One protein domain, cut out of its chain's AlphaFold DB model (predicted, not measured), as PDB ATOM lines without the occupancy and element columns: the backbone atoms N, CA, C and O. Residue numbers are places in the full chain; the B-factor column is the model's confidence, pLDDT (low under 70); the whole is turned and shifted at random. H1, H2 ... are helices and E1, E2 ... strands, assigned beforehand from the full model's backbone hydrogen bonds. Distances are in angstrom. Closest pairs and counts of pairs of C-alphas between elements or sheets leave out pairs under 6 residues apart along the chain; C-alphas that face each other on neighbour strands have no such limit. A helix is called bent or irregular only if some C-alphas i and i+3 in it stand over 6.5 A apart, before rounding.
ATOM      1  N   GLY A 182      98.342 124.183 138.626       47.88
ATOM      2  CA  GLY A 182      99.321 123.201 139.044       47.88
ATOM      3  C   GLY A 182     100.577 123.316 138.192       47.88
ATOM      4  O   GLY A 182     100.495 123.082 136.991       47.88
ATOM      5  N   VAL A 183     101.715 123.689 138.790       47.59
ATOM      6  CA  VAL A 183     102.998 123.851 138.080       47.59
ATOM      7  C   VAL A 183     103.863 122.607 138.268       47.59
ATOM      8  O   VAL A 183     104.270 122.318 139.389       47.59
ATOM      9  N   ALA A 184     104.197 121.907 137.186       55.12
ATOM     10  CA  ALA A 184     105.229 120.872 137.167       55.12
ATOM     11  C   ALA A 184     106.508 121.385 136.488       55.12
ATOM     12  O   ALA A 184     106.455 122.248 135.609       55.12
ATOM     13  N   ILE A 185     107.654 120.857 136.922       53.66
ATOM     14  CA  ILE A 185     108.994 121.253 136.473       53.66
ATOM     15  C   ILE A 185     109.704 120.016 135.915       53.66
ATOM     16  O   ILE A 185     109.611 118.935 136.490       53.66
ATOM     17  N   PHE A 186     110.385 120.182 134.786       58.75
ATOM     18  CA  PHE A 186     111.163 119.164 134.086       58.75
ATOM     19  C   PHE A 186     112.586 119.684 133.896       58.75
ATOM     20  O   PHE A 186     112.772 120.800 133.415       58.75
ATOM     21  N   ASP A 187     113.591 118.885 134.230       56.78
ATOM     22  CA  ASP A 187     114.995 119.259 134.078       56.78
ATOM     23  C   ASP A 187     115.520 118.838 132.699       56.78
ATOM     24  O   ASP A 187     115.361 117.694 132.258       56.78
ATOM     25  N   LYS A 188     116.188 119.754 131.993       59.66
ATOM     26  CA  LYS A 188     116.856 119.445 130.726       59.66
ATOM     27  C   LYS A 188     118.228 118.850 131.005       59.66
ATOM     28  O   LYS A 188     119.019 119.437 131.737       59.66
ATOM     29  N   VAL A 189     118.544 117.721 130.372       59.22
ATOM     30  CA  VAL A 189     119.889 117.121 130.454       59.22
ATOM     31  C   VAL A 189     120.914 117.928 129.661       59.22
ATOM     32  O   VAL A 189     122.048 118.076 130.099       59.22
ATOM     33  N   GLU A 190     120.507 118.478 128.517       57.88
ATOM     34  CA  GLU A 190     121.308 119.415 127.729       57.88
ATOM     35  C   GLU A 190     120.744 120.827 127.913       57.88
ATOM     36  O   GLU A 190     119.639 121.145 127.466       57.88
ATOM     37  N   HIS A 191     121.491 121.664 128.629       53.44
ATOM     38  CA  HIS A 191     121.027 122.955 129.142       53.44
ATOM     39  C   HIS A 191     120.850 124.027 128.046       53.44
ATOM     40  O   HIS A 191     119.928 124.844 128.120       53.44
ATOM     41  N   ASP A 192     121.636 123.963 126.969       53.81
ATOM     42  CA  ASP A 192     121.682 125.008 125.932       53.81
ATOM     43  C   ASP A 192     120.657 124.838 124.798       53.81
ATOM     44  O   ASP A 192     120.504 125.721 123.955       53.81
ATOM     45  N   VAL A 193     119.918 123.724 124.772       59.53
ATOM     46  CA  VAL A 193     118.928 123.452 123.723       59.53
ATOM     47  C   VAL A 193     117.545 123.882 124.204       59.53
ATOM     48  O   VAL A 193     117.052 123.363 125.210       59.53
ATOM     49  N   LYS A 194     116.923 124.832 123.491       60.69
ATOM     50  CA  LYS A 194     115.503 125.165 123.673       60.69
ATOM     51  C   LYS A 194     114.632 123.984 123.242       60.69
ATOM     52  O   LYS A 194     114.811 123.463 122.144       60.69
ATOM     53  N   VAL A 195     113.706 123.570 124.103       62.00
ATOM     54  CA  VAL A 195     112.708 122.517 123.846       62.00
ATOM     55  C   VAL A 195     111.524 123.096 123.078       62.00
ATOM     56  O   VAL A 195     111.044 122.471 122.132       62.00
ATOM     57  N   PHE A 196     111.088 124.296 123.464       61.88
ATOM     58  CA  PHE A 196     110.020 125.035 122.796       61.88
ATOM     59  C   PHE A 196     110.591 126.261 122.078       61.88
ATOM     60  O   PHE A 196     111.435 126.983 122.609       61.88
ATOM     61  N   GLU A 197     110.147 126.486 120.841       55.44
ATOM     62  CA  GLU A 197     110.569 127.655 120.055       55.44
ATOM     63  C   GLU A 197     109.876 128.941 120.528       55.44
ATOM     64  O   GLU A 197     110.498 130.001 120.489       55.44
ATOM     65  N   ASP A 198     108.655 128.821 121.062       55.84
ATOM     66  CA  ASP A 198     107.840 129.918 121.580       55.84
ATOM     67  C   ASP A 198     107.379 129.633 123.020       55.84
ATOM     68  O   ASP A 198     106.806 128.574 123.298       55.84
ATOM     69  N   ASP A 199     107.551 130.604 123.924       50.28
ATOM     70  CA  ASP A 199     106.899 130.578 125.237       50.28
ATOM     71  C   ASP A 199     105.401 130.855 125.032       50.28
ATOM     72  O   ASP A 199     104.970 131.993 124.824       50.28
ATOM     73  N   SER A 200     104.571 129.810 125.038       51.03
ATOM     74  CA  SER A 200     103.129 129.992 124.863       51.03
ATOM     75  C   SER A 200     102.525 130.607 126.128       51.03
ATOM     76  O   SER A 200     102.454 129.942 127.166       51.03
ATOM     77  N   VAL A 201     102.061 131.860 126.027       52.53
ATOM     78  CA  VAL A 201     101.541 132.644 127.161       52.53
ATOM     79  C   VAL A 201     100.411 131.912 127.883       52.53
ATOM     80  O   VAL A 201     100.449 131.858 129.100       52.53
ATOM     81  N   PHE A 202      99.499 131.266 127.164       52.78
ATOM     82  CA  PHE A 202      98.586 130.214 127.623       52.78
ATOM     83  C   PHE A 202      97.966 129.611 126.368       52.78
ATOM     84  O   PHE A 202      97.801 130.303 125.360       52.78
ATOM     85  N   TYR A 203      97.570 128.349 126.415       60.59
ATOM     86  CA  TYR A 203      96.736 127.799 125.364       60.59
ATOM     87  C   TYR A 203      95.659 126.890 125.901       60.59
ATOM     88  O   TYR A 203      95.769 126.311 126.980       60.59
ATOM     89  N   ARG A 204      94.586 126.837 125.123       69.81
ATOM     90  CA  ARG A 204      93.420 126.025 125.403       69.81
ATOM     91  C   ARG A 204      93.307 125.006 124.302       69.81
ATOM     92  O   ARG A 204      93.368 125.373 123.130       69.81
ATOM     93  N   ASP A 205      93.156 123.759 124.690       70.94
ATOM     94  CA  ASP A 205      92.897 122.693 123.743       70.94
ATOM     95  C   ASP A 205      91.853 121.733 124.318       70.94
ATOM     96  O   ASP A 205      91.461 121.819 125.486       70.94
ATOM     97  N   ASN A 206      91.323 120.873 123.464       78.75
ATOM     98  CA  ASN A 206      90.312 119.907 123.832       78.75
ATOM     99  C   ASN A 206      90.924 118.815 124.722       78.75
ATOM    100  O   ASN A 206      91.800 118.072 124.277       78.75
ATOM    101  N   MET A 207      90.406 118.656 125.944       81.94
ATOM    102  CA  MET A 207      90.867 117.630 126.886       81.94
ATOM    103  C   MET A 207      90.721 116.202 126.320       81.94
ATOM    104  O   MET A 207      91.463 115.310 126.718       81.94
ATOM    105  N   ALA A 208      89.851 115.969 125.326       82.44
ATOM    106  CA  ALA A 208      89.746 114.682 124.627       82.44
ATOM    107  C   ALA A 208      91.049 114.254 123.938       82.44
ATOM    108  O   ALA A 208      91.330 113.058 123.849       82.44
ATOM    109  N   GLY A 209      91.887 115.207 123.518       82.88
ATOM    110  CA  GLY A 209      93.218 114.913 122.989       82.88
ATOM    111  C   GLY A 209      94.161 114.283 124.023       82.88
ATOM    112  O   GLY A 209      95.120 113.609 123.649       82.88
ATOM    113  N   MET A 210      93.872 114.423 125.322       86.69
ATOM    114  CA  MET A 210      94.674 113.836 126.399       86.69
ATOM    115  C   MET A 210      94.433 112.340 126.606       86.69
ATOM    116  O   MET A 210      95.228 111.712 127.304       86.69
ATOM    117  N   LYS A 211      93.392 111.746 126.003       89.00
ATOM    118  CA  LYS A 211      92.967 110.362 126.276       89.00
ATOM    119  C   LYS A 211      94.115 109.352 126.235       89.00
ATOM    120  O   LYS A 211      94.393 108.699 127.235       89.00
ATOM    121  N   LEU A 212      94.853 109.309 125.127       88.69
ATOM    122  CA  LEU A 212      95.973 108.376 124.950       88.69
ATOM    123  C   LEU A 212      97.099 108.592 125.973       88.69
ATOM    124  O   LEU A 212      97.786 107.647 126.362       88.69
ATOM    125  N   HIS A 213      97.308 109.835 126.408       89.69
ATOM    126  CA  HIS A 213      98.342 110.187 127.379       89.69
ATOM    127  C   HIS A 213      97.932 109.782 128.798       89.69
ATOM    128  O   HIS A 213      98.746 109.238 129.542       89.69
ATOM    129  N   LEU A 214      96.662 109.973 129.154       90.69
ATOM    130  CA  LEU A 214      96.088 109.543 130.428       90.69
ATOM    131  C   LEU A 214      96.057 108.011 130.555       90.69
ATOM    132  O   LEU A 214      96.491 107.463 131.573       90.69
ATOM    133  N   GLU A 215      95.644 107.317 129.492       91.88
ATOM    134  CA  GLU A 215      95.651 105.851 129.406       91.88
ATOM    135  C   GLU A 215      97.072 105.288 129.536       91.88
ATOM    136  O   GLU A 215      97.313 104.376 130.326       91.88
ATOM    137  N   ARG A 216      98.055 105.881 128.841       90.94
ATOM    138  CA  ARG A 216      99.468 105.484 128.966       90.94
ATOM    139  C   ARG A 216      99.985 105.639 130.394       90.94
ATOM    140  O   ARG A 216     100.765 104.804 130.856       90.94
ATOM    141  N   GLN A 217      99.554 106.684 131.097       90.69
ATOM    142  CA  GLN A 217      99.912 106.888 132.498       90.69
ATOM    143  C   GLN A 217      99.125 105.997 133.463       90.69
ATOM    144  O   GLN A 217      99.466 105.982 134.648       90.69
ATOM    145  N   LYS A 218      98.176 105.176 132.989       94.81
ATOM    146  CA  LYS A 218      97.484 104.151 133.785       94.81
ATOM    147  C   LYS A 218      96.845 104.738 135.049       94.81
ATOM    148  O   LYS A 218      97.034 104.213 136.146       94.81
ATOM    149  N   ILE A 219      96.176 105.887 134.918       92.50
ATOM    150  CA  ILE A 219      95.573 106.587 136.062       92.50
ATOM    151  C   ILE A 219      94.349 105.818 136.590       92.50
ATOM    152  O   ILE A 219      94.263 105.612 137.798       92.50
ATOM    153  N   ASP A 220      93.485 105.290 135.715       93.38
ATOM    154  CA  ASP A 220      92.359 104.427 136.127       93.38
ATOM    155  C   ASP A 220      92.850 103.172 136.879       93.38
ATOM    156  O   ASP A 220      92.349 102.825 137.952       93.38
ATOM    157  N   GLU A 221      93.892 102.512 136.356       95.00
ATOM    158  CA  GLU A 221      94.524 101.345 136.994       95.00
ATOM    159  C   GLU A 221      95.161 101.702 138.345       95.00
ATOM    160  O   GLU A 221      95.162 100.890 139.268       95.00
ATOM    161  N   LEU A 222      95.719 102.914 138.471       94.94
ATOM    162  CA  LEU A 222      96.293 103.376 139.728       94.94
ATOM    163  C   LEU A 222      95.211 103.438 140.812       94.94
ATOM    164  O   LEU A 222      95.447 102.920 141.901       94.94
ATOM    165  N   ILE A 223      94.057 104.046 140.521       93.69
ATOM    166  CA  ILE A 223      92.954 104.172 141.486       93.69
ATOM    167  C   ILE A 223      92.353 102.797 141.797       93.69
ATOM    168  O   ILE A 223      92.264 102.414 142.963       93.69
ATOM    169  N   SER A 224      91.984 102.032 140.769       92.88
ATOM    170  CA  SER A 224      91.323 100.729 140.939       92.88
ATOM    171  C   SER A 224      92.208  99.684 141.632       92.88
ATOM    172  O   SER A 224      91.704  98.883 142.419       92.88
ATOM    173  N   GLY A 225      93.526  99.718 141.409       93.44
ATOM    174  CA  GLY A 225      94.489  98.789 142.007       93.44
ATOM    175  C   GLY A 225      94.954  99.133 143.429       93.44
ATOM    176  O   GLY A 225      95.752  98.391 143.999       93.44
ATOM    177  N   ALA A 226      94.519 100.250 144.019       94.75
ATOM    178  CA  ALA A 226      94.991 100.683 145.334       94.75
ATOM    179  C   ALA A 226      94.206 100.031 146.483       94.75
ATOM    180  O   ALA A 226      93.182 100.547 146.915       94.75
ATOM    181  N   GLU A 227      94.701  98.912 147.017       94.31
ATOM    182  CA  GLU A 227      94.012  98.124 148.058       94.31
ATOM    183  C   GLU A 227      93.557  98.938 149.277       94.31
ATOM    184  O   GLU A 227      92.460  98.709 149.775       94.31
ATOM    185  N   PHE A 228      94.356  99.916 149.716       93.62
ATOM    186  CA  PHE A 228      94.087 100.714 150.914       93.62
ATOM    187  C   PHE A 228      92.964 101.758 150.746       93.62
ATOM    188  O   PHE A 228      92.490 102.269 151.755       93.62
ATOM    189  N   ILE A 229      92.555 102.071 149.507       94.12
ATOM    190  CA  ILE A 229      91.447 102.992 149.199       94.12
ATOM    191  C   ILE A 229      90.119 102.233 149.296       94.12
ATOM    192  O   ILE A 229      90.025 101.100 148.814       94.12
ATOM    193  N   SER A 230      89.075 102.851 149.859       95.00
ATOM    194  CA  SER A 230      87.759 102.207 149.952       95.00
ATOM    195  C   SER A 230      87.156 101.847 148.588       95.00
ATOM    196  O   SER A 230      87.303 102.563 147.594       95.00
ATOM    197  N   ASP A 231      86.392 100.751 148.552       94.50
ATOM    198  CA  ASP A 231      85.697 100.303 147.337       94.50
ATOM    199  C   ASP A 231      84.705 101.344 146.818       94.50
ATOM    200  O   ASP A 231      84.543 101.496 145.608       94.50
ATOM    201  N   ARG A 232      84.103 102.126 147.724       93.25
ATOM    202  CA  ARG A 232      83.251 103.264 147.370       93.25
ATOM    203  C   ARG A 232      84.011 104.273 146.509       93.25
ATOM    204  O   ARG A 232      83.511 104.662 145.457       93.25
ATOM    205  N   LEU A 233      85.195 104.702 146.948       92.75
ATOM    206  CA  LEU A 233      86.024 105.659 146.209       92.75
ATOM    207  C   LEU A 233      86.512 105.066 144.882       92.75
ATOM    208  O   LEU A 233      86.431 105.737 143.853       92.75
ATOM    209  N   LYS A 234      86.939 103.797 144.875       93.94
ATOM    210  CA  LYS A 234      87.351 103.096 143.647       93.94
ATOM    211  C   LYS A 234      86.236 103.032 142.612       93.94
ATOM    212  O   LYS A 234      86.478 103.339 141.454       93.94
ATOM    213  N   GLN A 235      85.025 102.650 143.017       90.56
ATOM    214  CA  GLN A 235      83.872 102.565 142.117       90.56
ATOM    215  C   GLN A 235      83.473 103.944 141.594       90.56
ATOM    216  O   GLN A 235      83.252 104.112 140.397       90.56
ATOM    217  N   ARG A 236      83.436 104.943 142.482       89.12
ATOM    218  CA  ARG A 236      83.050 106.319 142.146       89.12
ATOM    219  C   ARG A 236      83.980 106.967 141.117       89.12
ATOM    220  O   ARG A 236      83.517 107.771 140.312       89.12
ATOM    221  N   TYR A 237      85.260 106.602 141.130       92.88
ATOM    222  CA  TYR A 237      86.296 107.148 140.251       92.88
ATOM    223  C   TYR A 237      86.947 106.082 139.353       92.88
ATOM    224  O   TYR A 237      88.088 106.248 138.925       92.88
ATOM    225  N   ALA A 238      86.228 104.996 139.044       87.56
ATOM    226  CA  ALA A 238      86.751 103.877 138.253       87.56
ATOM    227  C   ALA A 238      87.196 104.297 136.838       87.56
ATOM    228  O   ALA A 238      88.204 103.799 136.344       87.56
ATOM    229  N   ASN A 239      86.483 105.258 136.239       89.62
ATOM    230  CA  ASN A 239      86.782 105.845 134.928       89.62
ATOM    231  C   ASN A 239      87.254 107.303 135.070       89.62
ATOM    232  O   ASN A 239      86.745 108.202 134.391       89.62
ATOM    233  N   ILE A 240      88.183 107.577 135.990       92.19
ATOM    234  CA  ILE A 240      88.669 108.941 136.245       92.19
ATOM    235  C   ILE A 240      89.176 109.624 134.969       92.19
ATOM    236  O   ILE A 240      88.968 110.824 134.804       92.19
ATOM    237  N   ASN A 241      89.763 108.881 134.028       92.81
ATOM    238  CA  ASN A 241      90.199 109.426 132.745       92.81
ATOM    239  C   ASN A 241      89.041 110.030 131.936       92.81
ATOM    240  O   ASN A 241      89.175 111.133 131.409       92.81
ATOM    241  N   GLU A 242      87.888 109.360 131.873       88.31
ATOM    242  CA  GLU A 242      86.696 109.896 131.201       88.31
ATOM    243  C   GLU A 242      86.149 111.118 131.947       88.31
ATOM    244  O   GLU A 242      85.817 112.127 131.325       88.31
ATOM    245  N   LEU A 243      86.124 111.073 133.283       88.56
ATOM    246  CA  LEU A 243      85.688 112.200 134.114       88.56
ATOM    247  C   LEU A 243      86.585 113.436 133.943       88.56
ATOM    248  O   LEU A 243      86.095 114.562 133.985       88.56
ATOM    249  N   ILE A 244      87.888 113.239 133.726       86.69
ATOM    250  CA  ILE A 244      88.833 114.310 133.395       86.69
ATOM    251  C   ILE A 244      88.512 114.903 132.019       86.69
ATOM    252  O   ILE A 244      88.446 116.123 131.883       86.69
ATOM    253  N   ILE A 245      88.320 114.052 131.008       84.31
ATOM    254  CA  ILE A 245      88.165 114.456 129.604       84.31
ATOM    255  C   ILE A 245      86.858 115.211 129.357       84.31
ATOM    256  O   ILE A 245      86.834 116.257 128.703       84.31
ATOM    257  N   TYR A 246      85.763 114.653 129.853       80.75
ATOM    258  CA  TYR A 246      84.422 115.144 129.565       80.75
ATOM    259  C   TYR A 246      83.896 116.050 130.677       80.75
ATOM    260  O   TYR A 246      82.893 116.735 130.497       80.75
ATOM    261  N   GLY A 247      84.586 116.103 131.816       76.19
ATOM    262  CA  GLY A 247      84.087 116.743 133.021       76.19
ATOM    263  C   GLY A 247      83.075 115.853 133.738       76.19
ATOM    264  O   GLY A 247      82.586 114.859 133.204       76.19
ATOM    265  N   MET A 248      82.741 116.229 134.968       77.69
ATOM    266  CA  MET A 248      81.788 115.493 135.798       77.69
ATOM    267  C   MET A 248      80.432 116.178 135.840       77.69
ATOM    268  O   MET A 248      80.343 117.405 135.937       77.69
ATOM    269  N   GLU A 249      79.383 115.370 135.882       79.62
ATOM    270  CA  GLU A 249      78.052 115.756 136.331       79.62
ATOM    271  C   GLU A 249      77.552 114.747 137.370       79.62
ATOM    272  O   GLU A 249      77.916 113.569 137.339       79.62
ATOM    273  N   MET A 250      76.725 115.210 138.306       75.88
ATOM    274  CA  MET A 250      75.985 114.306 139.184       75.88
ATOM    275  C   MET A 250      74.662 113.937 138.517       75.88
ATOM    276  O   MET A 250      73.968 114.806 137.986       75.88
ATOM    277  N   ASP A 251      74.304 112.657 138.531       73.31
ATOM    278  CA  ASP A 251      72.943 112.246 138.201       73.31
ATOM    279  C   ASP A 251      71.962 112.598 139.337       73.31
ATOM    280  O   ASP A 251      72.350 112.993 140.440       73.31
ATOM    281  N   GLY A 252      70.660 112.440 139.078       63.34
ATOM    282  CA  GLY A 252      69.611 112.667 140.080       63.34
ATOM    283  C   GLY A 252      69.636 111.699 141.275       63.34
ATOM    284  O   GLY A 252      68.770 111.789 142.139       63.34
ATOM    285  N   GLN A 253      70.592 110.767 141.319       69.81
ATOM    286  CA  GLN A 253      70.802 109.776 142.376       69.81
ATOM    287  C   GLN A 253      72.124 110.025 143.131       69.81
ATOM    288  O   GLN A 253      72.447 109.287 144.060       69.81
ATOM    289  N   GLY A 254      72.871 111.080 142.776       67.06
ATOM    290  CA  GLY A 254      74.143 111.448 143.399       67.06
ATOM    291  C   GLY A 254      75.364 110.690 142.867       67.06
ATOM    292  O   GLY A 254      76.462 110.869 143.404       67.06
ATOM    293  N   ASN A 255      75.217 109.871 141.821       75.38
ATOM    294  CA  ASN A 255      76.352 109.226 141.165       75.38
ATOM    295  C   ASN A 255      77.054 110.212 140.236       75.38
ATOM    296  O   ASN A 255      76.422 111.026 139.560       75.38
ATOM    297  N   ILE A 256      78.378 110.110 140.177       79.06
ATOM    298  CA  ILE A 256      79.192 110.901 139.258       79.06
ATOM    299  C   ILE A 256      79.255 110.174 137.919       79.06
ATOM    300  O   ILE A 256      79.562 108.985 137.868       79.06
ATOM    301  N   LYS A 257      79.024 110.909 136.837       79.69
ATOM    302  CA  LYS A 257      79.196 110.426 135.467       79.69
ATOM    303  C   LYS A 257      79.880 111.489 134.600       79.69
ATOM    304  O   LYS A 257      79.864 112.670 134.963       79.69
ATOM    305  N   PRO A 258      80.486 111.097 133.467       76.69
ATOM    306  CA  PRO A 258      80.985 112.051 132.482       76.69
ATOM    307  C   PRO A 258      79.855 112.973 131.993       76.69
ATOM    308  O   PRO A 258      78.739 112.491 131.770       76.69
ATOM    309  N   LYS A 259      80.116 114.275 131.790       75.31
ATOM    310  CA  LYS A 259      79.150 115.148 131.089       75.31
ATOM    311  C   LYS A 259      78.914 114.580 129.687       75.31
ATOM    312  O   LYS A 259      79.864 114.160 129.023       75.31
ATOM    313  N   LYS A 260      77.659 114.533 129.231       60.53
ATOM    314  CA  LYS A 260      77.308 113.910 127.940       60.53
ATOM    315  C   LYS A 260      78.084 114.536 126.768       60.53
ATOM    316  O   LYS A 260      78.136 115.752 126.628       60.53
ATOM    317  N   GLU A 261      78.630 113.681 125.895       58.91
ATOM    318  CA  GLU A 261      79.423 114.074 124.716       58.91
ATOM    319  C   GLU A 261      78.621 114.861 123.661       58.91
ATOM    320  O   GLU A 261      79.209 115.661 122.929       58.91
ATOM    321  N   TYR A 262      77.300 114.644 123.589       60.97
ATOM    322  CA  TYR A 262      76.393 115.269 122.625       60.97
ATOM    323  C   TYR A 262      75.024 115.514 123.268       60.97
ATOM    324  O   TYR A 262      74.366 114.574 123.718       60.97
ATOM    325  N   GLU A 263      74.568 116.765 123.276       56.00
ATOM    326  CA  GLU A 263      73.128 117.027 123.250       56.00
ATOM    327  C   GLU A 263      72.662 116.916 121.805       56.00
ATOM    328  O   GLU A 263      73.274 117.504 120.912       56.00
ATOM    329  N   ILE A 264      71.609 116.134 121.588       53.34
ATOM    330  CA  ILE A 264      70.912 116.024 120.313       53.34
ATOM    331  C   ILE A 264      69.547 116.681 120.529       53.34
ATOM    332  O   ILE A 264      68.871 116.326 121.495       53.34
ATOM    333  N   ASP A 265      69.177 117.668 119.709       67.31
ATOM    334  CA  ASP A 265      67.848 118.287 119.803       67.31
ATOM    335  C   ASP A 265      66.761 117.303 119.366       67.31
ATOM    336  O   ASP A 265      67.034 116.231 118.821       67.31
ATOM    337  N   ASP A 266      65.503 117.691 119.560       72.94
ATOM    338  CA  ASP A 266      64.344 116.899 119.138       72.94
ATOM    339  C   ASP A 266      64.337 116.587 117.622       72.94
ATOM    340  O   ASP A 266      63.592 115.718 117.172       72.94
ATOM    341  N   ASN A 267      65.181 117.259 116.828       71.31
ATOM    342  CA  ASN A 267      65.319 117.068 115.385       71.31
ATOM    343  C   ASN A 267      66.511 116.177 114.997       71.31
ATOM    344  O   ASN A 267      66.770 115.990 113.808       71.31
ATOM    345  N   GLY A 268      67.252 115.627 115.962       63.62
ATOM    346  CA  GLY A 268      68.421 114.799 115.678       63.62
ATOM    347  C   GLY A 268      69.714 115.585 115.429       63.62
ATOM    348  O   GLY A 268      70.724 114.978 115.067       63.62
ATOM    349  N   ASN A 269      69.729 116.908 115.631       57.00
ATOM    350  CA  ASN A 269      70.920 117.734 115.438       57.00
ATOM    351  C   ASN A 269      71.787 117.765 116.691       57.00
ATOM    352  O   ASN A 269      71.301 117.991 117.795       57.00
ATOM    353  N   ILE A 270      73.100 117.646 116.509       55.06
ATOM    354  CA  ILE A 270      74.074 117.833 117.585       55.06
ATOM    355  C   ILE A 270      74.101 119.319 117.983       55.06
ATOM    356  O   ILE A 270      74.586 120.156 117.224       55.06
ATOM    357  N   ILE A 271      73.615 119.635 119.182       56.56
ATOM    358  CA  ILE A 271      73.503 121.004 119.704       56.56
ATOM    359  C   ILE A 271      74.767 121.428 120.459       56.56
ATOM    360  O   ILE A 271      75.158 122.595 120.427       56.56
ATOM    361  N   ARG A 272      75.415 120.498 121.174       52.38
ATOM    362  CA  ARG A 272      76.520 120.843 122.077       52.38
ATOM    363  C   ARG A 272      77.514 119.700 122.239       52.38
ATOM    364  O   ARG A 272      77.133 118.604 122.630       52.38
ATOM    365  N   LYS A 273      78.794 119.989 121.987       54.56
ATOM    366  CA  LYS A 273      79.930 119.108 122.290       54.56
ATOM    367  C   LYS A 273      80.664 119.677 123.504       54.56
ATOM    368  O   LYS A 273      81.521 120.547 123.358       54.56
ATOM    369  N   THR A 274      80.272 119.279 124.712       55.31
ATOM    370  CA  THR A 274      80.938 119.726 125.946       55.31
ATOM    371  C   THR A 274      82.128 118.834 126.244       55.31
ATOM    372  O   THR A 274      82.026 117.870 126.989       55.31
ATOM    373  N   THR A 275      83.271 119.152 125.650       61.44
ATOM    374  CA  THR A 275      84.557 118.649 126.141       61.44
ATOM    375  C   THR A 275      85.167 119.697 127.055       61.44
ATOM    376  O   THR A 275      85.156 120.882 126.702       61.44
ATOM    377  N   GLU A 276      85.707 119.281 128.201       70.50
ATOM    378  CA  GLU A 276      86.495 120.184 129.038       70.50
ATOM    379  C   GLU A 276      87.679 120.724 128.225       70.50
ATOM    380  O   GLU A 276      88.179 120.090 127.286       70.50
ATOM    381  N   GLN A 277      88.105 121.940 128.551       70.12
ATOM    382  CA  GLN A 277      89.295 122.524 127.947       70.12
ATOM    383  C   GLN A 277      90.468 122.316 128.886       70.12
ATOM    384  O   GLN A 277      90.405 122.683 130.059       70.12
ATOM    385  N   VAL A 278      91.561 121.774 128.363       71.69
ATOM    386  CA  VAL A 278      92.829 121.829 129.076       71.69
ATOM    387  C   VAL A 278      93.426 123.208 128.856       71.69
ATOM    388  O   VAL A 278      93.606 123.650 127.722       71.69
ATOM    389  N   VAL A 279      93.679 123.914 129.952       65.94
ATOM    390  CA  VAL A 279      94.302 125.236 129.932       65.94
ATOM    391  C   VAL A 279      95.732 125.062 130.394       65.94
ATOM    392  O   VAL A 279      95.961 124.875 131.585       65.94
ATOM    393  N   VAL A 280      96.678 125.124 129.459       66.12
ATOM    394  CA  VAL A 280      98.094 124.872 129.727       66.12
ATOM    395  C   VAL A 280      98.926 126.114 129.453       66.12
ATOM    396  O   VAL A 280      98.743 126.811 128.456       66.12
ATOM    397  N   ARG A 281      99.889 126.369 130.329       65.44
ATOM    398  CA  ARG A 281     100.990 127.300 130.113       65.44
ATOM    399  C   ARG A 281     102.293 126.534 130.099       65.44
ATOM    400  O   ARG A 281     102.526 125.704 130.972       65.44
ATOM    401  N   LEU A 282     103.146 126.870 129.147       63.69
ATOM    402  CA  LEU A 282     104.507 126.369 129.067       63.69
ATOM    403  C   LEU A 282     105.464 127.537 129.157       63.69
ATOM    404  O   LEU A 282     105.219 128.579 128.551       63.69
ATOM    405  N   PHE A 283     106.546 127.354 129.895       61.44
ATOM    406  CA  PHE A 283     107.661 128.285 129.858       61.44
ATOM    407  C   PHE A 283     108.958 127.557 130.165       61.44
ATOM    408  O   PHE A 283     109.006 126.669 131.019       61.44
ATOM    409  N   GLU A 284     110.016 127.927 129.462       57.97
ATOM    410  CA  GLU A 284     111.326 127.309 129.609       57.97
ATOM    411  C   GLU A 284     112.313 128.281 130.262       57.97
ATOM    412  O   GLU A 284     112.506 129.408 129.810       57.97
ATOM    413  N   ILE A 285     112.974 127.849 131.334       56.84
ATOM    414  CA  ILE A 285     114.008 128.625 132.023       56.84
ATOM    415  C   ILE A 285     115.239 127.744 132.091       56.84
ATOM    416  O   ILE A 285     115.271 126.876 132.936       56.84
ATOM    417  N   ASN A 286     116.265 127.952 131.261       55.06
ATOM    418  CA  ASN A 286     117.488 127.135 131.329       55.06
ATOM    419  C   ASN A 286     117.979 126.975 132.795       55.06
ATOM    420  O   ASN A 286     118.280 128.001 133.414       55.06
ATOM    421  N   PRO A 287     118.038 125.747 133.365       55.06
ATOM    422  CA  PRO A 287     117.951 124.419 132.727       55.06
ATOM    423  C   PRO A 287     116.601 123.684 132.808       55.06
ATOM    424  O   PRO A 287     116.526 122.527 132.413       55.06
ATOM    425  N   THR A 288     115.550 124.309 133.311       57.78
ATOM    426  CA  THR A 288     114.232 123.740 133.576       57.78
ATOM    427  C   THR A 288     113.175 124.095 132.532       57.78
ATOM    428  O   THR A 288     113.257 125.068 131.781       57.78
ATOM    429  N   LEU A 289     112.120 123.296 132.522       60.53
ATOM    430  CA  LEU A 289     110.931 123.470 131.721       60.53
ATOM    431  C   LEU A 289     109.708 123.356 132.617       60.53
ATOM    432  O   LEU A 289     109.592 122.426 133.406       60.53
ATOM    433  N   HIS A 290     108.799 124.307 132.500       63.97
ATOM    434  CA  HIS A 290     107.658 124.426 133.384       63.97
ATOM    435  C   HIS A 290     106.368 124.241 132.607       63.97
ATOM    436  O   HIS A 290     106.192 124.805 131.525       63.97
ATOM    437  N   ILE A 291     105.447 123.490 133.199       64.06
ATOM    438  CA  ILE A 291     104.087 123.328 132.706       64.06
ATOM    439  C   ILE A 291     103.113 123.695 133.813       64.06
ATOM    440  O   ILE A 291     103.208 123.163 134.913       64.06
ATOM    441  N   ALA A 292     102.195 124.615 133.542       62.72
ATOM    442  CA  ALA A 292     101.134 124.983 134.466       62.72
ATOM    443  C   ALA A 292      99.777 124.627 133.859       62.72
ATOM    444  O   ALA A 292      99.527 125.000 132.716       62.72
ATOM    445  N   SER A 293      98.897 123.947 134.596       66.25
ATOM    446  CA  SER A 293      97.529 123.674 134.134       66.25
ATOM    447  C   SER A 293      96.498 123.871 135.225       66.25
ATOM    448  O   SER A 293      96.780 123.652 136.398       66.25
ATOM    449  N   ILE A 294      95.280 124.233 134.831       65.56
ATOM    450  CA  ILE A 294      94.119 124.092 135.712       65.56
ATOM    451  C   ILE A 294      93.899 122.594 135.949       65.56
ATOM    452  O   ILE A 294      93.881 121.813 134.993       65.56
ATOM    453  N   THR A 295      93.782 122.191 137.213       71.50
ATOM    454  CA  THR A 295      93.483 120.801 137.573       71.50
ATOM    455  C   THR A 295      92.024 120.489 137.228       71.50
ATOM    456  O   THR A 295      91.137 121.231 137.650       71.50
ATOM    457  N   PRO A 296      91.742 119.405 136.485       76.38
ATOM    458  CA  PRO A 296      90.376 118.966 136.226       76.38
ATOM    459  C   PRO A 296      89.608 118.707 137.525       76.38
ATOM    460  O   PRO A 296      90.130 118.059 138.434       76.38
ATOM    461  N   LEU A 297      88.340 119.127 137.576       73.62
ATOM    462  CA  LEU A 297      87.462 118.962 138.744       73.62
ATOM    463  C   LEU A 297      87.402 117.510 139.254       73.62
ATOM    464  O   LEU A 297      87.324 117.270 140.452       73.62
ATOM    465  N   ALA A 298      87.503 116.536 138.347       82.94
ATOM    466  CA  ALA A 298      87.553 115.120 138.694       82.94
ATOM    467  C   ALA A 298      88.737 114.735 139.567       82.94
ATOM    468  O   ALA A 298      88.566 113.983 140.526       82.94
ATOM    469  N   LEU A 299      89.915 115.282 139.277       83.12
ATOM    470  CA  LEU A 299      91.084 115.061 140.115       83.12
ATOM    471  C   LEU A 299      90.959 115.812 141.441       83.12
ATOM    472  O   LEU A 299      91.305 115.234 142.465       83.12
ATOM    473  N   VAL A 300      90.426 117.041 141.434       75.88
ATOM    474  CA  VAL A 300      90.170 117.830 142.656       75.88
ATOM    475  C   VAL A 300      89.290 117.037 143.626       75.88
ATOM    476  O   VAL A 300      89.737 116.687 144.718       75.88
ATOM    477  N   ASN A 301      88.089 116.648 143.191       80.88
ATOM    478  CA  ASN A 301      87.121 115.960 144.046       80.88
ATOM    479  C   ASN A 301      87.647 114.605 144.538       80.88
ATOM    480  O   ASN A 301      87.483 114.260 145.708       80.88
ATOM    481  N   PHE A 302      88.326 113.844 143.671       88.88
ATOM    482  CA  PHE A 302      88.943 112.584 144.077       88.88
ATOM    483  C   PHE A 302      89.990 112.794 145.182       88.88
ATOM    484  O   PHE A 302      90.006 112.057 146.167       88.88
ATOM    485  N   ILE A 303      90.857 113.802 145.045       84.00
ATOM    486  CA  ILE A 303      91.904 114.104 146.028       84.00
ATOM    487  C   ILE A 303      91.298 114.561 147.356       84.00
ATOM    488  O   ILE A 303      91.793 114.170 148.414       84.00
ATOM    489  N   GLU A 304      90.244 115.372 147.326       81.00
ATOM    490  CA  GLU A 304      89.538 115.796 148.536       81.00
ATOM    491  C   GLU A 304      88.888 114.616 149.257       81.00
ATOM    492  O   GLU A 304      89.088 114.441 150.460       81.00
ATOM    493  N   GLU A 305      88.185 113.746 148.531       89.88
ATOM    494  CA  GLU A 305      87.589 112.541 149.112       89.88
ATOM    495  C   GLU A 305      88.657 111.574 149.652       89.88
ATOM    496  O   GLU A 305      88.484 111.018 150.738       89.88
ATOM    497  N   LEU A 306      89.798 111.437 148.967       91.44
ATOM    498  CA  LEU A 306      90.940 110.648 149.434       91.44
ATOM    499  C   LEU A 306      91.541 111.217 150.732       91.44
ATOM    500  O   LEU A 306      91.863 110.464 151.653       91.44
ATOM    501  N   LYS A 307      91.694 112.546 150.823       85.75
ATOM    502  CA  LYS A 307      92.170 113.233 152.037       85.75
ATOM    503  C   LYS A 307      91.191 113.049 153.192       85.75
ATOM    504  O   LYS A 307      91.628 112.796 154.315       85.75
ATOM    505  N   ASN A 308      89.893 113.141 152.921       87.56
ATOM    506  CA  ASN A 308      88.854 112.915 153.920       87.56
ATOM    507  C   ASN A 308      88.902 111.477 154.446       87.56
ATOM    508  O   ASN A 308      88.952 111.289 155.657       87.56
ATOM    509  N   GLU A 309      89.006 110.477 153.565       93.44
ATOM    510  CA  GLU A 309      89.160 109.075 153.977       93.44
ATOM    511  C   GLU A 309      90.411 108.867 154.847       93.44
ATOM    512  O   GLU A 309      90.327 108.278 155.927       93.44
ATOM    513  N   ARG A 310      91.563 109.415 154.430       93.31
ATOM    514  CA  ARG A 310      92.810 109.384 155.214       93.31
ATOM    515  C   ARG A 310      92.622 109.995 156.604       93.31
ATOM    516  O   ARG A 310      93.117 109.438 157.582       93.31
ATOM    517  N   ASN A 311      91.943 111.138 156.697       89.25
ATOM    518  CA  ASN A 311      91.720 111.845 157.958       89.25
ATOM    519  C   ASN A 311      90.786 111.064 158.888       89.25
ATOM    520  O   ASN A 311      91.135 110.865 160.047       89.25
ATOM    521  N   THR A 312      89.673 110.534 158.372       92.38
ATOM    522  CA  THR A 312      88.774 109.655 159.137       92.38
ATOM    523  C   THR A 312      89.513 108.422 159.657       92.38
ATOM    524  O   THR A 312      89.361 108.042 160.817       92.38
ATOM    525  N   LYS A 313      90.379 107.819 158.833       92.50
ATOM    526  CA  LYS A 313      91.197 106.674 159.250       92.50
ATOM    527  C   LYS A 313      92.213 107.062 160.330       92.50
ATOM    528  O   LYS A 313      92.368 106.345 161.312       92.50
ATOM    529  N   ALA A 314      92.853 108.223 160.194       90.19
ATOM    530  CA  ALA A 314      93.781 108.756 161.190       90.19
ATOM    531  C   ALA A 314      93.101 109.062 162.537       90.19
ATOM    532  O   ALA A 314      93.711 108.868 163.587       90.19
ATOM    533  N   GLU A 315      91.854 109.532 162.527       90.75
ATOM    534  CA  GLU A 315      91.055 109.725 163.742       90.75
ATOM    535  C   GLU A 315      90.742 108.390 164.422       90.75
ATOM    536  O   GLU A 315      91.022 108.243 165.613       90.75
ATOM    537  N   GLY A 316      90.290 107.386 163.661       91.12
ATOM    538  CA  GLY A 316      90.072 106.031 164.181       91.12
ATOM    539  C   GLY A 316      91.335 105.424 164.804       91.12
ATOM    540  O   GLY A 316      91.295 104.905 165.919       91.12
ATOM    541  N   PHE A 317      92.482 105.586 164.143       92.81
ATOM    542  CA  PHE A 317      93.787 105.164 164.659       92.81
ATOM    543  C   PHE A 317      94.173 105.855 165.967       92.81
ATOM    544  O   PHE A 317      94.677 105.203 166.880       92.81
ATOM    545  N   ARG A 318      93.902 107.159 166.106       88.25
ATOM    546  CA  ARG A 318      94.147 107.885 167.363       88.25
ATOM    547  C   ARG A 318      93.280 107.362 168.501       88.25
ATOM    548  O   ARG A 318      93.764 107.247 169.626       88.25
ATOM    549  N   GLU A 319      92.012 107.055 168.236       90.00
ATOM    550  CA  GLU A 319      91.131 106.465 169.245       90.00
ATOM    551  C   GLU A 319      91.622 105.087 169.693       90.00
ATOM    552  O   GLU A 319      91.631 104.798 170.891       90.00
ATOM    553  N   GLU A 320      92.067 104.258 168.752       88.38
ATOM    554  CA  GLU A 320      92.614 102.931 169.034       88.38
ATOM    555  C   GLU A 320      93.924 103.013 169.836       88.38
ATOM    556  O   GLU A 320      94.071 102.356 170.869       88.38
ATOM    557  N   GLU A 321      94.840 103.902 169.444       87.56
ATOM    558  CA  GLU A 321      96.087 104.176 170.167       87.56
ATOM    559  C   GLU A 321      95.855 104.659 171.600       87.56
ATOM    560  O   GLU A 321      96.637 104.329 172.493       87.56
ATOM    561  N   ASN A 322      94.795 105.437 171.835       86.12
ATOM    562  CA  ASN A 322      94.430 105.914 173.168       86.12
ATOM    563  C   ASN A 322      93.852 104.803 174.058       86.12
ATOM    564  O   ASN A 322      93.915 104.918 175.282       86.12
ATOM    565  N   ARG A 323      93.308 103.729 173.470       86.69
ATOM    566  CA  ARG A 323      92.791 102.557 174.198       86.69
ATOM    567  C   ARG A 323      93.866 101.491 174.455       86.69
ATOM    568  O   ARG A 323      93.667 100.630 175.310       86.69
ATOM    569  N   ALA A 324      94.997 101.535 173.749       84.00
ATOM    570  CA  ALA A 324      96.075 100.551 173.864       84.00
ATOM    571  C   ALA A 324      96.969 100.759 175.110       84.00
ATOM    572  O   ALA A 324      97.348 101.876 175.458       84.00
ATOM    573  N   ILE A 325      97.381  99.659 175.757       77.50
ATOM    574  CA  ILE A 325      98.342  99.663 176.880       77.50
ATOM    575  C   ILE A 325      99.763  99.962 176.356       77.50
ATOM    576  O   ILE A 325     100.125  99.535 175.258       77.50
ATOM    577  N   ASN A 326     100.590 100.649 177.158       71.81
ATOM    578  CA  ASN A 326     101.910 101.196 176.794       71.81
ATOM    579  C   ASN A 326     102.814 100.287 175.932       71.81
ATOM    580  O   ASN A 326     103.447 100.785 175.007       71.81
ATOM    581  N   VAL A 327     102.864  98.973 176.186       62.75
ATOM    582  CA  VAL A 327     103.752  98.037 175.460       62.75
ATOM    583  C   VAL A 327     103.244  97.707 174.040       62.75
ATOM    584  O   VAL A 327     104.043  97.414 173.157       62.75
ATOM    585  N   GLY A 328     101.932  97.800 173.780       75.44
ATOM    586  CA  GLY A 328     101.337  97.592 172.448       75.44
ATOM    587  C   GLY A 328     101.184  98.876 171.627       75.44
ATOM    588  O   GLY A 328     101.154  98.830 170.398       75.44
ATOM    589  N   ARG A 329     101.141 100.031 172.301       84.00
ATOM    590  CA  ARG A 329     100.863 101.334 171.686       84.00
ATOM    591  C   ARG A 329     101.912 101.757 170.657       84.00
ATOM    592  O   ARG A 329     101.560 102.296 169.615       84.00
ATOM    593  N   GLU A 330     103.194 101.512 170.922       84.00
ATOM    594  CA  GLU A 330     104.268 101.950 170.020       84.00
ATOM    595  C   GLU A 330     104.308 101.139 168.713       84.00
ATOM    596  O   GLU A 330     104.525 101.697 167.636       84.00
ATOM    597  N   ASN A 331     104.047  99.832 168.794       86.94
ATOM    598  CA  ASN A 331     103.936  98.970 167.615       86.94
ATOM    599  C   ASN A 331     102.702  99.329 166.782       86.94
ATOM    600  O   ASN A 331     102.801  99.430 165.560       86.94
ATOM    601  N   LEU A 332     101.576  99.589 167.449       88.06
ATOM    602  CA  LEU A 332     100.336 100.016 166.811       88.06
ATOM    603  C   LEU A 332     100.516 101.356 166.078       88.06
ATOM    604  O   LEU A 332     100.195 101.466 164.899       88.06
ATOM    605  N   LYS A 333     101.159 102.337 166.721       89.19
ATOM    606  CA  LYS A 333     101.472 103.632 166.106       89.19
ATOM    607  C   LYS A 333     102.337 103.491 164.850       89.19
ATOM    608  O   LYS A 333     102.042 104.099 163.826       89.19
ATOM    609  N   LYS A 334     103.383 102.654 164.890       89.25
ATOM    610  CA  LYS A 334     104.237 102.381 163.714       89.25
ATOM    611  C   LYS A 334     103.448 101.738 162.570       89.25
ATOM    612  O   LYS A 334     103.701 102.044 161.405       89.25
ATOM    613  N   GLN A 335     102.496 100.859 162.886       91.69
ATOM    614  CA  GLN A 335     101.599 100.273 161.893       91.69
ATOM    615  C   GLN A 335     100.679 101.338 161.277       91.69
ATOM    616  O   GLN A 335     100.640 101.464 160.054       91.69
ATOM    617  N   HIS A 336     100.013 102.148 162.100       93.25
ATOM    618  CA  HIS A 336      99.137 103.229 161.645       93.25
ATOM    619  C   HIS A 336      99.872 104.262 160.786       93.25
ATOM    620  O   HIS A 336      99.387 104.645 159.722       93.25
ATOM    621  N   GLU A 337     101.077 104.672 161.190       90.94
ATOM    622  CA  GLU A 337     101.933 105.566 160.402       90.94
ATOM    623  C   GLU A 337     102.256 104.968 159.027       90.94
ATOM    624  O   GLU A 337     102.210 105.673 158.018       90.94
ATOM    625  N   LYS A 338     102.542 103.660 158.962       93.00
ATOM    626  CA  LYS A 338     102.800 102.961 157.698       93.00
ATOM    627  C   LYS A 338     101.567 102.952 156.793       93.00
ATOM    628  O   LYS A 338     101.721 103.159 155.591       93.00
ATOM    629  N   GLU A 339     100.376 102.734 157.347       91.69
ATOM    630  CA  GLU A 339      99.116 102.755 156.594       91.69
ATOM    631  C   GLU A 339      98.769 104.161 156.090       91.69
ATOM    632  O   GLU A 339      98.490 104.336 154.906       91.69
ATOM    633  N   LEU A 340      98.868 105.193 156.933       91.44
ATOM    634  CA  LEU A 340      98.621 106.579 156.510       91.44
ATOM    635  C   LEU A 340      99.615 107.036 155.436       91.44
ATOM    636  O   LEU A 340      99.235 107.730 154.492       91.44
ATOM    637  N   LYS A 341     100.868 106.580 155.516       89.38
ATOM    638  CA  LYS A 341     101.888 106.863 154.501       89.38
ATOM    639  C   LYS A 341     101.541 106.277 153.127       89.38
ATOM    640  O   LYS A 341     102.018 106.796 152.119       89.38
ATOM    641  N   GLN A 342     100.706 105.235 153.042       93.12
ATOM    642  CA  GLN A 342     100.236 104.717 151.750       93.12
ATOM    643  C   GLN A 342      99.392 105.753 151.000       93.12
ATOM    644  O   GLN A 342      99.586 105.909 149.795       93.12
ATOM    645  N   TYR A 343      98.547 106.515 151.705       90.56
ATOM    646  CA  TYR A 343      97.774 107.616 151.117       90.56
ATOM    647  C   TYR A 343      98.687 108.725 150.590       90.56
ATOM    648  O   TYR A 343      98.498 109.194 149.469       90.56
ATOM    649  N   ASP A 344      99.705 109.107 151.365       82.44
ATOM    650  CA  ASP A 344     100.636 110.177 150.986       82.44
ATOM    651  C   ASP A 344     101.458 109.777 149.746       82.44
ATOM    652  O   ASP A 344     101.512 110.516 148.761       82.44
ATOM    653  N   ASN A 345     102.004 108.555 149.745       82.56
ATOM    654  CA  ASN A 345     102.739 107.993 148.607       82.56
ATOM    655  C   ASN A 345     101.855 107.860 147.357       82.56
ATOM    656  O   ASN A 345     102.312 108.062 146.229       82.56
ATOM    657  N   PHE A 346     100.593 107.472 147.538       90.06
ATOM    658  CA  PHE A 346      99.646 107.349 146.441       90.06
ATOM    659  C   PHE A 346      99.295 108.705 145.843       90.06
ATOM    660  O   PHE A 346      99.324 108.846 144.621       90.06
ATOM    661  N   HIS A 347      99.005 109.697 146.689       83.00
ATOM    662  CA  HIS A 347      98.719 111.054 146.247       83.00
ATOM    663  C   HIS A 347      99.887 111.583 145.416       83.00
ATOM    664  O   HIS A 347      99.672 111.967 144.269       83.00
ATOM    665  N   GLU A 348     101.120 111.473 145.922       75.69
ATOM    666  CA  GLU A 348     102.342 111.846 145.202       75.69
ATOM    667  C   GLU A 348     102.453 111.131 143.838       75.69
ATOM    668  O   GLU A 348     102.718 111.753 142.806       75.69
ATOM    669  N   LYS A 349     102.201 109.816 143.800       83.38
ATOM    670  CA  LYS A 349     102.238 109.013 142.568       83.38
ATOM    671  C   LYS A 349     101.178 109.442 141.550       83.38
ATOM    672  O   LYS A 349     101.472 109.458 140.352       83.38
ATOM    673  N   LEU A 350      99.976 109.798 142.003       86.44
ATOM    674  CA  LEU A 350      98.920 110.338 141.150       86.44
ATOM    675  C   LEU A 350      99.347 111.675 140.533       86.44
ATOM    676  O   LEU A 350      99.197 111.846 139.323       86.44
ATOM    677  N   GLN A 351      99.949 112.579 141.319       73.94
ATOM    678  CA  GLN A 351     100.412 113.872 140.790       73.94
ATOM    679  C   GLN A 351     101.462 113.689 139.704       73.94
ATOM    680  O   GLN A 351     101.379 114.318 138.651       73.94
ATOM    681  N   LYS A 352     102.405 112.766 139.921       74.25
ATOM    682  CA  LYS A 352     103.450 112.456 138.940       74.25
ATOM    683  C   LYS A 352     102.872 111.942 137.625       74.25
ATOM    684  O   LYS A 352     103.273 112.394 136.555       74.25
ATOM    685  N   LYS A 353     101.906 111.025 137.695       85.81
ATOM    686  CA  LYS A 353     101.237 110.481 136.506       85.81
ATOM    687  C   LYS A 353     100.439 111.543 135.756       85.81
ATOM    688  O   LYS A 353     100.551 111.620 134.538       85.81
ATOM    689  N   TRP A 354      99.694 112.386 136.467       84.31
ATOM    690  CA  TRP A 354      98.969 113.501 135.858       84.31
ATOM    691  C   TRP A 354      99.913 114.492 135.167       84.31
ATOM    692  O   TRP A 354      99.739 114.775 133.982       84.31
ATOM    693  N   ALA A 355     100.950 114.960 135.866       75.56
ATOM    694  CA  ALA A 355     101.926 115.901 135.318       75.56
ATOM    695  C   ALA A 355     102.606 115.349 134.057       75.56
ATOM    696  O   ALA A 355     102.778 116.069 133.073       75.56
ATOM    697  N   LYS A 356     102.938 114.053 134.055       77.62
ATOM    698  CA  LYS A 356     103.529 113.378 132.897       77.62
ATOM    699  C   LYS A 356     102.550 113.260 131.728       77.62
ATOM    700  O   LYS A 356     102.939 113.558 130.603       77.62
ATOM    701  N   ALA A 357     101.289 112.891 131.970       85.44
ATOM    702  CA  ALA A 357     100.262 112.847 130.924       85.44
ATOM    703  C   ALA A 357     100.056 114.228 130.287       85.44
ATOM    704  O   ALA A 357     100.060 114.360 129.064       85.44
ATOM    705  N   LEU A 358      99.934 115.258 131.127       81.62
ATOM    706  CA  LEU A 358      99.782 116.646 130.713       81.62
ATOM    707  C   LEU A 358     100.972 117.118 129.875       81.62
ATOM    708  O   LEU A 358     100.783 117.735 128.828       81.62
ATOM    709  N   PHE A 359     102.191 116.803 130.307       77.00
ATOM    710  CA  PHE A 359     103.403 117.154 129.583       77.00
ATOM    711  C   PHE A 359     103.502 116.449 128.233       77.00
ATOM    712  O   PHE A 359     103.709 117.105 127.217       77.00
ATOM    713  N   GLU A 360     103.320 115.126 128.203       78.62
ATOM    714  CA  GLU A 360     103.374 114.345 126.965       78.62
ATOM    715  C   GLU A 360     102.340 114.825 125.944       78.62
ATOM    716  O   GLU A 360     102.650 114.910 124.757       78.62
ATOM    717  N   TYR A 361     101.133 115.154 126.406       84.38
ATOM    718  CA  TYR A 361     100.084 115.731 125.573       84.38
ATOM    719  C   TYR A 361     100.464 117.112 125.045       84.38
ATOM    720  O   TYR A 361     100.386 117.401 123.855       84.38
ATOM    721  N   THR A 362     100.920 117.978 125.937       77.38
ATOM    722  CA  THR A 362     101.295 119.340 125.579       77.38
ATOM    723  C   THR A 362     102.427 119.358 124.559       77.38
ATOM    724  O   THR A 362     102.396 120.098 123.574       77.38
ATOM    725  N   PHE A 363     103.405 118.483 124.765       75.38
ATOM    726  CA  PHE A 363     104.509 118.275 123.852       75.38
ATOM    727  C   PHE A 363     104.039 117.707 122.504       75.38
ATOM    728  O   PHE A 363     104.486 118.184 121.459       75.38
ATOM    729  N   SER A 364     103.117 116.732 122.502       77.31
ATOM    730  CA  SER A 364     102.596 116.134 121.267       77.31
ATOM    731  C   SER A 364     101.861 117.168 120.415       77.31
ATOM    732  O   SER A 364     102.235 117.361 119.261       77.31
ATOM    733  N   VAL A 365     100.923 117.921 120.993       76.56
ATOM    734  CA  VAL A 365     100.141 118.950 120.288       76.56
ATOM    735  C   VAL A 365     101.027 120.056 119.717       76.56
ATOM    736  O   VAL A 365     100.815 120.520 118.596       76.56
ATOM    737  N   ARG A 366     102.042 120.493 120.468       72.31
ATOM    738  CA  ARG A 366     102.880 121.632 120.069       72.31
ATOM    739  C   ARG A 366     103.994 121.283 119.088       72.31
ATOM    740  O   ARG A 366     104.429 122.169 118.356       72.31
ATOM    741  N   HIS A 367     104.432 120.026 119.021       68.75
ATOM    742  CA  HIS A 367     105.630 119.656 118.259       68.75
ATOM    743  C   HIS A 367     105.493 118.422 117.342       68.75
ATOM    744  O   HIS A 367     106.481 118.027 116.715       68.75
ATOM    745  N   GLU A 368     104.287 117.867 117.144       55.34
ATOM    746  CA  GLU A 368     104.030 116.645 116.348       55.34
ATOM    747  C   GLU A 368     104.725 116.612 114.967       55.34
ATOM    748  O   GLU A 368     105.242 115.582 114.529       55.34
ATOM    749  N   LYS A 369     104.786 117.755 114.266       51.44
ATOM    750  CA  LYS A 369     105.285 117.841 112.878       51.44
ATOM    751  C   LYS A 369     106.811 117.930 112.740       51.44
ATOM    752  O   LYS A 369     107.324 117.581 111.678       51.44
ATOM    753  N   LYS A 370     107.554 118.352 113.774       49.97
ATOM    754  CA  LYS A 370     109.027 118.520 113.710       49.97
ATOM    755  C   LYS A 370     109.815 117.276 114.153       49.97
ATOM    756  O   LYS A 370     110.993 117.157 113.835       49.97
ATOM    757  N   PHE A 371     109.165 116.302 114.795       54.09
ATOM    758  CA  PHE A 371     109.834 115.187 115.485       54.09
ATOM    759  C   PHE A 371     109.930 113.860 114.720       54.09
ATOM    760  O   PHE A 371     110.370 112.852 115.273       54.09
ATOM    761  N   LYS A 372     109.637 113.837 113.411       46.81
ATOM    762  CA  LYS A 372     109.867 112.635 112.584       46.81
ATOM    763  C   LYS A 372     111.353 112.229 112.476       46.81
ATOM    764  O   LYS A 372     111.633 111.143 111.973       46.81
ATOM    765  N   LYS A 373     112.309 113.044 112.959       40.69
ATOM    766  CA  LYS A 373     113.750 112.722 113.013       40.69
ATOM    767  C   LYS A 373     114.468 113.390 114.209       40.69
ATOM    768  O   LYS A 373     115.048 114.452 114.038       40.69
ATOM    769  N   GLY A 374     114.504 112.755 115.386       47.19
ATOM    770  CA  GLY A 374     115.439 113.129 116.472       47.19
ATOM    771  C   GLY A 374     114.828 113.096 117.875       47.19
ATOM    772  O   GLY A 374     114.001 113.928 118.204       47.19
ATOM    773  N   LYS A 375     115.228 112.106 118.681       56.53
ATOM    774  CA  LYS A 375     114.634 111.667 119.958       56.53
ATOM    775  C   LYS A 375     114.682 112.730 121.071       56.53
ATOM    776  O   LYS A 375     115.756 112.933 121.623       56.53
ATOM    777  N   VAL A 376     113.535 113.290 121.472       54.38
ATOM    778  CA  VAL A 376     113.336 113.702 122.873       54.38
ATOM    779  C   VAL A 376     112.845 112.479 123.646       54.38
ATOM    780  O   VAL A 376     111.793 111.934 123.314       54.38
ATOM    781  N   VAL A 377     113.624 111.993 124.614       58.78
ATOM    782  CA  VAL A 377     113.217 110.879 125.490       58.78
ATOM    783  C   VAL A 377     112.869 111.446 126.859       58.78
ATOM    784  O   VAL A 377     113.686 112.146 127.455       58.78
ATOM    785  N   ILE A 378     111.660 111.148 127.337       60.81
ATOM    786  CA  ILE A 378     111.233 111.444 128.706       60.81
ATOM    787  C   ILE A 378     111.592 110.223 129.550       60.81
ATOM    788  O   ILE A 378     111.013 109.150 129.358       60.81
ATOM    789  N   GLU A 379     112.566 110.370 130.442       63.28
ATOM    790  CA  GLU A 379     113.019 109.295 131.331       63.28
ATOM    791  C   GLU A 379     112.615 109.598 132.780       63.28
ATOM    792  O   GLU A 379     112.624 110.754 133.213       63.28
ATOM    793  N   ASP A 380     112.232 108.551 133.516       57.12
ATOM    794  CA  ASP A 380     111.960 108.629 134.952       57.12
ATOM    795  C   ASP A 380     113.282 108.422 135.722       57.12
ATOM    796  O   ASP A 380     113.942 107.399 135.533       57.12
ATOM    797  N   GLY A 381     113.655 109.350 136.613       53.44
ATOM    798  CA  GLY A 381     114.800 109.195 137.529       53.44
ATOM    799  C   GLY A 381     116.177 109.618 136.981       53.44
ATOM    800  O   GLY A 381     116.289 110.445 136.075       53.44
ATOM    801  N   GLU A 382     117.255 109.091 137.578       40.28
ATOM    802  CA  GLU A 382     118.635 109.377 137.160       40.28
ATOM    803  C   GLU A 382     118.962 108.698 135.819       40.28
ATOM    804  O   GLU A 382     118.731 107.504 135.630       40.28
ATOM    805  N   ALA A 383     119.519 109.457 134.871       38.69
ATOM    806  CA  ALA A 383     119.838 108.934 133.543       38.69
ATOM    807  C   ALA A 383     120.934 107.861 133.619       38.69
ATOM    808  O   ALA A 383     122.032 108.115 134.120       38.69
ATOM    809  N   SER A 384     120.681 106.699 133.013       42.72
ATOM    810  CA  SER A 384     121.773 105.795 132.648       42.72
ATOM    811  C   SER A 384     122.639 106.487 131.591       42.72
ATOM    812  O   SER A 384     122.118 107.071 130.639       42.72
ATOM    813  N   SER A 385     123.961 106.418 131.733       42.09
ATOM    814  CA  SER A 385     124.972 107.070 130.882       42.09
ATOM    815  C   SER A 385     125.034 106.550 129.432       42.09
ATOM    816  O   SER A 385     126.068 106.630 128.762       42.09
ATOM    817  N   SER A 386     123.938 105.998 128.908       44.50
ATOM    818  CA  SER A 386     123.890 105.478 127.552       44.50
ATOM    819  C   SER A 386     123.980 106.626 126.540       44.50
ATOM    820  O   SER A 386     123.166 107.548 126.528       44.50
ATOM    821  N   LYS A 387     124.994 106.560 125.670       44.88
ATOM    822  CA  LYS A 387     125.228 107.468 124.536       44.88
ATOM    823  C   LYS A 387     124.085 107.370 123.513       44.88
ATOM    824  O   LYS A 387     124.242 106.762 122.453       44.88
ATOM    825  N   ARG A 388     122.912 107.928 123.806       50.06
ATOM    826  CA  ARG A 388     121.829 108.089 122.825       50.06
ATOM    827  C   ARG A 388     121.963 109.459 122.162       50.06
ATOM    828  O   ARG A 388     122.064 110.468 122.840       50.06
ATOM    829  N   LYS A 389     121.963 109.491 120.823       45.00
ATOM    830  CA  LYS A 389     121.838 110.736 120.047       45.00
ATOM    831  C   LYS A 389     120.394 111.250 120.181       45.00
ATOM    832  O   LYS A 389     119.491 110.632 119.611       45.00
ATOM    833  N   GLY A 390     120.187 112.325 120.939       53.91
ATOM    834  CA  GLY A 390     118.888 112.970 121.164       53.91
ATOM    835  C   GLY A 390     118.836 113.732 122.493       53.91
ATOM    836  O   GLY A 390     119.599 113.417 123.400       53.91
ATOM    837  N   GLN A 391     117.938 114.712 122.609       52.31
ATOM    838  CA  GLN A 391     117.737 115.490 123.834       52.31
ATOM    839  C   GLN A 391     117.009 114.623 124.880       52.31
ATOM    840  O   GLN A 391     116.030 113.950 124.573       52.31
ATOM    841  N   ILE A 392     117.476 114.596 126.126       57.31
ATOM    842  CA  ILE A 392     116.806 113.857 127.209       57.31
ATOM    843  C   ILE A 392     116.162 114.883 128.140       57.31
ATOM    844  O   ILE A 392     116.834 115.804 128.613       57.31
ATOM    845  N   LEU A 393     114.859 114.738 128.378       54.59
ATOM    846  CA  LEU A 393     114.139 115.498 129.393       54.59
ATOM    847  C   LEU A 393     113.959 114.596 130.603       54.59
ATOM    848  O   LEU A 393     113.357 113.524 130.509       54.59
ATOM    849  N   LYS A 394     114.514 115.027 131.732       60.09
ATOM    850  CA  LYS A 394     114.359 114.332 132.999       60.09
ATOM    851  C   LYS A 394     113.118 114.866 133.670       60.09
ATOM    852  O   LYS A 394     113.014 116.053 133.980       60.09
ATOM    853  N   TYR A 395     112.179 113.967 133.908       50.34
ATOM    854  CA  TYR A 395     111.195 114.236 134.928       50.34
ATOM    855  C   TYR A 395     111.889 114.014 136.269       50.34
ATOM    856  O   TYR A 395     112.152 112.868 136.632       50.34
ATOM    857  N   ASP A 396     112.251 115.096 136.961       48.72
ATOM    858  CA  ASP A 396     112.711 115.001 138.341       48.72
ATOM    859  C   ASP A 396     111.477 115.048 139.263       48.72
ATOM    860  O   ASP A 396     110.878 116.107 139.480       48.72
TER     861      ASP A 396
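This is residues 182 to 396 of the 514 residues of an uncharacterized protein of Meloidogyne hapla (UniProt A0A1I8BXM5). A long helical hairpin, H5 and H6, makes the length of the domain, and a curled six-stranded sheet wraps round residues 351 to 365 of H6. Four short helices, H1 to H4, pack on the hairpin towards its sheet end, and a thin loop with E5 reaches away from the body. The 215 printed residues, of mixed class, hold named elements in the order E1 E2 H1 H2 H3 H4 E3 E4 E5 E6 E7 H5 H6 E8 E9. The mixed sheet runs E2 E6 E7 E1 E9 E8; E3 and E4 make a small antiparallel one. The whole is loose, with a radius of gyration of the C-alphas of 21.4 A, and flat, spanning 66 by 62 by 26 A.

E1, residues 182 to 188, begins with C-alpha 182 at (99.321, 123.201, 139.044) and is 19.8 A long. E2 is residues 203 to 206, H1 207 to 216, H2 219 to 224, H3 231 to 236 and H4 240 to 246. H1 is irregular, with C-alphas 209 and 212 7.4 A apart. E3 is residues 248 to 250, E4 256 to 258 and E5 270 to 272. E6, residues 277 to 285, is 25.8 A long and E7, 288 to 294, 20.2 A. H5, residues 297 to 323, is 39.4 A long. H6, residues 326 to 367, is 61.5 A long and only just irregular: C-alphas 327 and 330 are 6.7 A apart. E8 is residues 377 to 380; E9, 392 to 395, ends with C-alpha 395 at (111.195, 114.236, 134.928).

The large sheet is strongly twisted; H1 and H6 on one face make two layers, helices on one face of a sheet. N 205 and O 278 of E2 and E6 are 3.1 A apart, N 283 and O 290 of hairpin E6 and E7 3.0 A, N 184 and O 291 of E1 and E7 2.8 A, N 187 and O 394 of E1 and E9 2.9 A, and N 393 and O 377 of parallel E9 and E8 3.0 A. H5 and H6 touch at a shallow tilt of 9 degrees, opposite ways, closest at the C-alphas of Glu 321 and Arg 329, 5.8 A. H1 touches H6, closest at the C-alphas of His 213 and Ala 357, 4.8 A. H2 touches H6, closest at the C-alphas of Ile 219 and Lys 353, 6.9 A. H3 only just touches H5, with 3 pairs of C-alphas within 8 A, closest Leu 233 and Glu 305, 7.6 A. H4 touches H5, closest at the C-alphas of Ile 244 and Ala 298, 5.5 A. In hairpin E3 and E4, N 249 and O 257 are 2.9 A apart. E5 pairs with no named strand. Every O i to N i+4 pair is within hydrogen-bond range in H2, H3, H4 and H5; H1 has 3 of 6, H6 35 of 38.

The C-alphas of Asn 267 and Val 327, the two farthest apart, are 73.8 A apart. The printed part has no cut. The links E1 to E2, E4 to E5 and E8 to E9 are long. Mean pLDDT of the printed part is 73.5; 87 residues are under 70, among them 182 to 204, 279 to 294 and 367 to 396.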